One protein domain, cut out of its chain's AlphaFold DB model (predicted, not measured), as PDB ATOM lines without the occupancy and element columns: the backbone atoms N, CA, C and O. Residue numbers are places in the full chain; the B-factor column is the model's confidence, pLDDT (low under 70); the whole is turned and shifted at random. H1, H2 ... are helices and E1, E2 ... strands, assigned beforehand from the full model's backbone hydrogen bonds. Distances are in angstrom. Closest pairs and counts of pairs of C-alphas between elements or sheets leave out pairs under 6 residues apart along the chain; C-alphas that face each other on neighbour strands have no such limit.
ATOM      1  N   LYS A  11     234.998 224.908 182.343       92.44
ATOM      2  CA  LYS A  11     234.330 225.605 181.228       92.44
ATOM      3  C   LYS A  11     232.835 225.305 181.204       92.44
ATOM      4  O   LYS A  11     232.403 224.263 181.685       92.44
ATOM      5  N   VAL A  12     232.041 226.209 180.630       91.25
ATOM      6  CA  VAL A  12     230.640 225.901 180.299       91.25
ATOM      7  C   VAL A  12     230.658 224.967 179.096       91.25
ATOM      8  O   VAL A  12     231.179 225.334 178.046       91.25
ATOM      9  N   ALA A  13     230.148 223.754 179.275       88.81
ATOM     10  CA  ALA A  13     230.069 222.751 178.219       88.81
ATOM     11  C   ALA A  13     228.725 222.821 177.488       88.81
ATOM     12  O   ALA A  13     228.669 222.586 176.287       88.81
ATOM     13  N   GLU A  14     227.651 223.165 178.203       88.12
ATOM     14  CA  GLU A  14     226.303 223.193 177.645       88.12
ATOM     15  C   GLU A  14     225.435 224.242 178.346       88.12
ATOM     16  O   GLU A  14     225.556 224.469 179.555       88.12
ATOM     17  N   VAL A  15     224.536 224.871 177.586       89.75
ATOM     18  CA  VAL A  15     223.517 225.783 178.110       89.75
ATOM     19  C   VAL A  15     222.156 225.338 177.588       89.75
ATOM     20  O   VAL A  15     221.933 225.318 176.382       89.75
ATOM     21  N   ARG A  16     221.243 224.997 178.498       88.94
ATOM     22  CA  ARG A  16     219.857 224.620 178.198       88.94
ATOM     23  C   ARG A  16     218.901 225.677 178.730       88.94
ATOM     24  O   ARG A  16     219.150 226.267 179.780       88.94
ATOM     25  N   LYS A  17     217.793 225.906 178.030       88.25
ATOM     26  CA  LYS A  17     216.699 226.768 178.495       88.25
ATOM     27  C   LYS A  17     215.466 225.898 178.744       88.25
ATOM     28  O   LYS A  17     215.012 225.240 177.815       88.25
ATOM     29  N   LYS A  18     214.950 225.889 179.974       84.69
ATOM     30  CA  LYS A  18     213.734 225.155 180.381       84.69
ATOM     31  C   LYS A  18     212.909 226.074 181.288       84.69
ATOM     32  O   LYS A  18     213.482 226.736 182.150       84.69
ATOM     33  N   ASP A  19     211.608 226.195 181.031       83.56
ATOM     34  CA  ASP A  19     210.661 227.006 181.823       83.56
ATOM     35  C   ASP A  19     211.116 228.458 182.073       83.56
ATOM     36  O   ASP A  19     211.030 228.996 183.174       83.56
ATOM     37  N   GLY A  20     211.699 229.095 181.050       85.56
ATOM     38  CA  GLY A  20     212.215 230.468 181.139       85.56
ATOM     39  C   GLY A  20     213.535 230.624 181.909       85.56
ATOM     40  O   GLY A  20     214.121 231.706 181.879       85.56
ATOM     41  N   LYS A  21     214.056 229.558 182.527       82.25
ATOM     42  CA  LYS A  21     215.336 229.541 183.247       82.25
ATOM     43  C   LYS A  21     216.466 228.988 182.374       82.25
ATOM     44  O   LYS A  21     216.258 228.116 181.528       82.25
ATOM     45  N   TYR A  22     217.681 229.493 182.597       82.19
ATOM     46  CA  TYR A  22     218.902 229.007 181.950       82.19
ATOM     47  C   TYR A  22     219.647 228.045 182.876       82.19
ATOM     48  O   TYR A  22     220.063 228.422 183.970       82.19
ATOM     49  N   TYR A  23     219.872 226.828 182.400       83.25
ATOM     50  CA  TYR A  23     220.644 225.789 183.066       83.25
ATOM     51  C   TYR A  23     221.989 225.660 182.365       83.25
ATOM     52  O   TYR A  23     222.054 225.495 181.148       83.25
ATOM     53  N   ARG A  24     223.078 225.765 183.124       86.56
ATOM     54  CA  ARG A  24     224.438 225.671 182.590       86.56
ATOM     55  C   ARG A  24     225.101 224.425 183.149       86.56
ATOM     56  O   ARG A  24     225.251 224.309 184.365       86.56
ATOM     57  N   ARG A  25     225.533 223.532 182.262       88.06
ATOM     58  CA  ARG A  25     226.377 222.391 182.612       88.06
ATOM     59  C   ARG A  25     227.831 222.772 182.380       88.06
ATOM     60  O   ARG A  25     228.196 223.291 181.320       88.06
ATOM     61  N   ARG A  26     228.662 222.558 183.390       88.88
ATOM     62  CA  ARG A  26     230.095 222.835 183.370       88.88
ATOM     63  C   ARG A  26     230.866 221.526 183.296       88.88
ATOM     64  O   ARG A  26     230.365 220.496 183.726       88.88
ATOM     65  N   ALA A  27     232.062 221.586 182.730       91.12
ATOM     66  CA  ALA A  27     233.006 220.478 182.703       91.12
ATOM     67  C   ALA A  27     234.336 220.933 183.308       91.12
ATOM     68  O   ALA A  27     234.809 222.037 182.987       91.12
ATOM     69  N   CYS A  28     234.918 220.100 184.169       92.06
ATOM     70  CA  CYS A  28     236.280 220.286 184.643       92.06
ATOM     71  C   CYS A  28     237.261 220.164 183.465       92.06
ATOM     72  O   CYS A  28     237.078 219.340 182.571       92.06
ATOM     73  N   LEU A  29     238.257 221.048 183.425       91.25
ATOM     74  CA  LEU A  29     239.322 221.033 182.416       91.25
ATOM     75  C   LEU A  29     240.517 220.177 182.832       91.25
ATOM     76  O   LEU A  29     241.409 219.963 182.018       91.25
ATOM     77  N   ASP A  30     240.540 219.735 184.086       89.94
ATOM     78  CA  ASP A  30     241.536 218.807 184.590       89.94
ATOM     79  C   ASP A  30     241.306 217.419 183.956       89.94
ATOM     80  O   ASP A  30     240.203 216.879 184.110       89.94
ATOM     81  N   PRO A  31     242.291 216.857 183.228       85.25
ATOM     82  CA  PRO A  31     242.181 215.548 182.589       85.25
ATOM     83  C   PRO A  31     241.949 214.398 183.569       85.25
ATOM     84  O   PRO A  31     241.353 213.399 183.175       85.25
ATOM     85  N   GLU A  32     242.408 214.528 184.815       89.88
ATOM     86  CA  GLU A  32     242.259 213.488 185.838       89.88
ATOM     87  C   GLU A  32     240.880 213.538 186.503       89.88
ATOM     88  O   GLU A  32     240.375 212.520 186.967       89.88
ATOM     89  N   CYS A  33     240.235 214.709 186.507       86.44
ATOM     90  CA  CYS A  33     238.888 214.874 187.046       86.44
ATOM     91  C   CYS A  33     237.810 214.688 185.970       86.44
ATOM     92  O   CYS A  33     236.897 213.896 186.154       86.44
ATOM     93  N   GLY A  34     237.856 215.453 184.871       84.06
ATOM     94  CA  GLY A  34     236.901 215.374 183.751       84.06
ATOM     95  C   GLY A  34     235.424 215.667 184.073       84.06
ATOM     96  O   GLY A  34     234.588 215.700 183.162       84.06
ATOM     97  N   GLU A  35     235.099 215.911 185.342       86.06
ATOM     98  CA  GLU A  35     233.738 215.770 185.843       86.06
ATOM     99  C   GLU A  35     232.787 216.863 185.355       86.06
ATOM    100  O   GLU A  35     233.183 218.013 185.105       86.06
ATOM    101  N   ARG A  36     231.508 216.501 185.186       86.75
ATOM    102  CA  ARG A  36     230.486 217.381 184.605       86.75
ATOM    103  C   ARG A  36     229.341 217.624 185.565       86.75
ATOM    104  O   ARG A  36     228.554 216.725 185.820       86.75
ATOM    105  N   PHE A  37     229.153 218.880 185.945       83.38
ATOM    106  CA  PHE A  37     228.154 219.266 186.934       83.38
ATOM    107  C   PHE A  37     227.427 220.554 186.540       83.38
ATOM    108  O   PHE A  37     227.934 221.418 185.816       83.38
ATOM    109  N   THR A  38     226.206 220.690 187.019       81.38
ATOM    110  CA  THR A  38     225.392 221.896 186.951       81.38
ATOM    111  C   THR A  38     225.660 222.775 188.162       81.38
ATOM    112  O   THR A  38     226.179 222.345 189.187       81.38
ATOM    113  N   THR A  39     225.282 224.045 188.065       68.75
ATOM    114  CA  THR A  39     225.424 224.981 189.192       68.75
ATOM    115  C   THR A  39     224.553 224.595 190.397       68.75
ATOM    116  O   THR A  39     224.839 225.034 191.502       68.75
ATOM    117  N   TYR A  40     223.520 223.769 190.195       67.12
ATOM    118  CA  TYR A  40     222.654 223.256 191.259       67.12
ATOM    119  C   TYR A  40     223.257 222.030 191.956       67.12
ATOM    120  O   TYR A  40     223.252 221.979 193.182       67.12
ATOM    121  N   GLU A  41     223.847 221.096 191.204       63.47
ATOM    122  CA  GLU A  41     224.560 219.933 191.768       63.47
ATOM    123  C   GLU A  41     225.745 220.363 192.651       63.47
ATOM    124  O   GLU A  41     226.014 219.747 193.677       63.47
ATOM    125  N   VAL A  42     226.395 221.486 192.323       63.34
ATOM    126  CA  VAL A  42     227.443 222.097 193.165       63.34
ATOM    127  C   VAL A  42     226.951 222.384 194.585       63.34
ATOM    128  O   VAL A  42     227.687 222.122 195.534       63.34
ATOM    129  N   ASN A  43     225.721 222.878 194.755       67.50
ATOM    130  CA  ASN A  43     225.185 223.153 196.092       67.50
ATOM    131  C   ASN A  43     225.011 221.872 196.914       67.50
ATOM    132  O   ASN A  43     225.234 221.901 198.119       67.50
ATOM    133  N   GLN A  44     224.646 220.755 196.282       69.31
ATOM    134  CA  GLN A  44     224.479 219.475 196.973       69.31
ATOM    135  C   GLN A  44     225.826 218.866 197.371       69.31
ATOM    136  O   GLN A  44     225.989 218.443 198.510       69.31
ATOM    137  N   ILE A  45     226.812 218.885 196.469       69.94
ATOM    138  CA  ILE A  45     228.158 218.354 196.741       69.94
ATOM    139  C   ILE A  45     228.850 219.169 197.839       69.94
ATOM    140  O   ILE A  45     229.453 218.608 198.747       69.94
ATOM    141  N   HIS A  46     228.727 220.500 197.801       69.62
ATOM    142  CA  HIS A  46     229.281 221.344 198.855       69.62
ATOM    143  C   HIS A  46     228.623 221.069 200.212       69.62
ATOM    144  O   HIS A  46     229.319 221.013 201.221       69.62
ATOM    145  N   LEU A  47     227.303 220.852 200.233       71.44
ATOM    146  CA  LEU A  47     226.588 220.461 201.446       71.44
ATOM    147  C   LEU A  47     227.132 219.134 201.994       71.44
ATOM    148  O   LEU A  47     227.462 219.075 203.170       71.44
ATOM    149  N   LEU A  48     227.288 218.110 201.151       70.06
ATOM    150  CA  LEU A  48     227.835 216.808 201.556       70.06
ATOM    151  C   LEU A  48     229.253 216.924 202.134       70.06
ATOM    152  O   LEU A  48     229.499 216.410 203.217       70.06
ATOM    153  N   ASN A  49     230.140 217.691 201.495       69.44
ATOM    154  CA  ASN A  49     231.503 217.913 201.997       69.44
ATOM    155  C   ASN A  49     231.537 218.641 203.351       69.44
ATOM    156  O   ASN A  49     232.441 218.425 204.154       69.44
ATOM    157  N   VAL A  50     230.584 219.548 203.600       72.06
ATOM    158  CA  VAL A  50     230.438 220.176 204.919       72.06
ATOM    159  C   VAL A  50     229.914 219.149 205.918       72.06
ATOM    160  O   VAL A  50     230.451 219.054 207.013       72.06
ATOM    161  N   LEU A  51     228.902 218.364 205.547       73.00
ATOM    162  CA  LEU A  51     228.306 217.346 206.410       73.00
ATOM    163  C   LEU A  51     229.317 216.269 206.828       73.00
ATOM    164  O   LEU A  51     229.300 215.897 207.996       73.00
ATOM    165  N   ASP A  52     230.249 215.875 205.959       72.19
ATOM    166  CA  ASP A  52     231.379 214.979 206.276       72.19
ATOM    167  C   ASP A  52     232.213 215.430 207.484       72.19
ATOM    168  O   ASP A  52     232.790 214.613 208.196       72.19
ATOM    169  N   GLN A  53     232.266 216.735 207.762       71.69
ATOM    170  CA  GLN A  53     233.026 217.265 208.899       71.69
ATOM    171  C   GLN A  53     232.272 217.167 210.231       71.69
ATOM    172  O   GLN A  53     232.891 217.260 211.290       71.69
ATOM    173  N   TYR A  54     230.945 217.023 210.194       73.81
ATOM    174  CA  TYR A  54     230.084 217.126 211.378       73.81
ATOM    175  C   TYR A  54     229.239 215.877 211.638       73.81
ATOM    176  O   TYR A  54     228.742 215.708 212.753       73.81
ATOM    177  N   LEU A  55     229.047 215.016 210.639       75.75
ATOM    178  CA  LEU A  55     228.232 213.813 210.737       75.75
ATOM    179  C   LEU A  55     229.096 212.550 210.718       75.75
ATOM    180  O   LEU A  55     230.133 212.512 210.063       75.75
ATOM    181  N   PRO A  56     228.659 211.485 211.414       77.38
ATOM    182  CA  PRO A  56     229.248 210.166 211.251       77.38
ATOM    183  C   PRO A  56     229.173 209.723 209.785       77.38
ATOM    184  O   PRO A  56     228.127 209.871 209.157       77.38
ATOM    185  N   GLU A  57     230.243 209.102 209.292       71.44
ATOM    186  CA  GLU A  57     230.435 208.659 207.897       71.44
ATOM    187  C   GLU A  57     229.195 207.945 207.319       71.44
ATOM    188  O   GLU A  57     228.677 208.297 206.262       71.44
ATOM    189  N   LYS A  58     228.601 207.036 208.104       69.25
ATOM    190  CA  LYS A  58     227.401 206.272 207.724       69.25
ATOM    191  C   LYS A  58     226.175 207.146 207.401       69.25
ATOM    192  O   LYS A  58     225.375 206.792 206.543       69.25
ATOM    193  N   LEU A  59     226.008 208.268 208.101       73.31
ATOM    194  CA  LEU A  59     224.897 209.202 207.885       73.31
ATOM    195  C   LEU A  59     225.106 210.041 206.622       73.31
ATOM    196  O   LEU A  59     224.131 210.387 205.953       73.31
ATOM    197  N   VAL A  60     226.357 210.363 206.287       73.88
ATOM    198  CA  VAL A  60     226.674 211.105 205.063       73.88
ATOM    199  C   VAL A  60     226.481 210.222 203.837       73.88
ATOM    200  O   VAL A  60     225.852 210.668 202.878       73.88
ATOM    201  N   ASP A  61     226.889 208.954 203.903       73.56
ATOM    202  CA  ASP A  61     226.630 207.969 202.849       73.56
ATOM    203  C   ASP A  61     225.128 207.816 202.570       73.56
ATOM    204  O   ASP A  61     224.691 207.941 201.422       73.56
ATOM    205  N   GLU A  62     224.309 207.623 203.609       76.88
ATOM    206  CA  GLU A  62     222.849 207.520 203.470       76.88
ATOM    207  C   GLU A  62     222.238 208.788 202.840       76.88
ATOM    208  O   GLU A  62     221.390 208.699 201.946       76.88
ATOM    209  N   LEU A  63     222.704 209.979 203.234       76.31
ATOM    210  CA  LEU A  63     222.251 211.252 202.662       76.31
ATOM    211  C   LEU A  63     222.714 211.455 201.217       76.31
ATOM    212  O   LEU A  63     221.947 211.976 200.403       76.31
ATOM    213  N   SER A  64     223.931 211.034 200.874       74.56
ATOM    214  CA  SER A  64     224.464 211.118 199.513       74.56
ATOM    215  C   SER A  64     223.612 210.301 198.539       74.56
ATOM    216  O   SER A  64     223.223 210.806 197.484       74.56
ATOM    217  N   HIS A  65     223.205 209.091 198.939       73.19
ATOM    218  CA  HIS A  65     222.298 208.249 198.169       73.19
ATOM    219  C   HIS A  65     220.933 208.920 197.979       73.19
ATOM    220  O   HIS A  65     220.404 208.952 196.872       73.19
ATOM    221  N   ILE A  66     220.365 209.526 199.020       76.38
ATOM    222  CA  ILE A  66     219.069 210.212 198.907       76.38
ATOM    223  C   ILE A  66     219.165 211.435 197.982       76.38
ATOM    224  O   ILE A  66     218.274 211.660 197.159       76.38
ATOM    225  N   LEU A  67     220.231 212.227 198.087       69.56
ATOM    226  CA  LEU A  67     220.393 213.455 197.305       69.56
ATOM    227  C   LEU A  67     220.722 213.181 195.830       69.56
ATOM    228  O   LEU A  67     220.208 213.886 194.962       69.56
ATOM    229  N   LEU A  68     221.514 212.146 195.536       66.31
ATOM    230  CA  LEU A  68     221.913 211.794 194.168       66.31
ATOM    231  C   LEU A  68     220.834 211.004 193.407       66.31
ATOM    232  O   LEU A  68     220.676 211.202 192.203       66.31
ATOM    233  N   PHE A  69     220.052 210.146 194.077       60.09
ATOM    234  CA  PHE A  69     219.035 209.319 193.406       60.09
ATOM    235  C   PHE A  69     217.690 210.031 193.198       60.09
ATOM    236  O   PHE A  69     216.988 209.735 192.231       60.09
ATOM    237  N   ASN A  70     217.343 211.024 194.023       54.59
ATOM    238  CA  ASN A  70     216.134 211.827 193.800       54.59
ATOM    239  C   ASN A  70     216.271 212.836 192.641       54.59
ATOM    240  O   ASN A  70     215.274 213.405 192.210       54.59
ATOM    241  N   GLY A  71     217.477 213.043 192.098       49.97
ATOM    242  CA  GLY A  71     217.714 213.893 190.923       49.97
ATOM    243  C   GLY A  71     217.473 213.215 189.565       49.97
ATOM    244  O   GLY A  71     217.581 213.882 188.540       49.97
TER     245      GLY A  71
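Overview. This is residues 11 to 71 of the 74 residues of an uncharacterized protein of Butyricicoccus sp. 1XD8-22 (UniProt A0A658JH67). A narrow sheet, E1 to E3, has a helical hairpin reaching away from it: H1 follows E3 directly, and H2 folds back beside H1. The printed part has 61 residues with strands E1, E2, E3, then helices H1, H2. The sheet, order E1 - E2 - E3, is a meander, each strand the antiparallel neighbour of the one before. The class is mixed; the whole is loose, radius of gyration of the C-alphas 14.0 A, spanning 38 by 32 by 17 A.

Along the chain. E1, residues 11 to 18, begins at C-alpha 11 (234.330, 225.605, 181.228) and is 20.6 A long; E2, residues 21 to 28, 22.9 A; E3, residues 36 to 38, 7.2 A. H1, residues 39 to 51, is 19.1 A long; H2, residues 57 to 71, 21.8 A, ends at C-alpha 71 (217.714, 213.893, 190.923).

Arrangement. Hairpin E1 and E2 has N 16 and O 23 within hydrogen-bond range, 2.8 A; hairpin E2 and E3 has N 26 and O 37, 2.8 A. H1 only grazes the sheet, with residues 39 to 45. H1 and H2 touch as a helical hairpin, closest C-alphas Leu 51 and Val 60, 6.6 A, opposite ways at a shallow tilt of 14 degrees. H2 is apart from E1, E2 and E3. O i to N i+4 pairs within range are 7 of 9 in H1, 10 of 11 in H2.

Size, cuts and confidence. The farthest C-alphas, Gly 20 and Pro 56, are 40.1 A apart. The printed part has no cut and no long link. Fifteen residues have pLDDT under 70, among them 39 to 46 and 67 to 71.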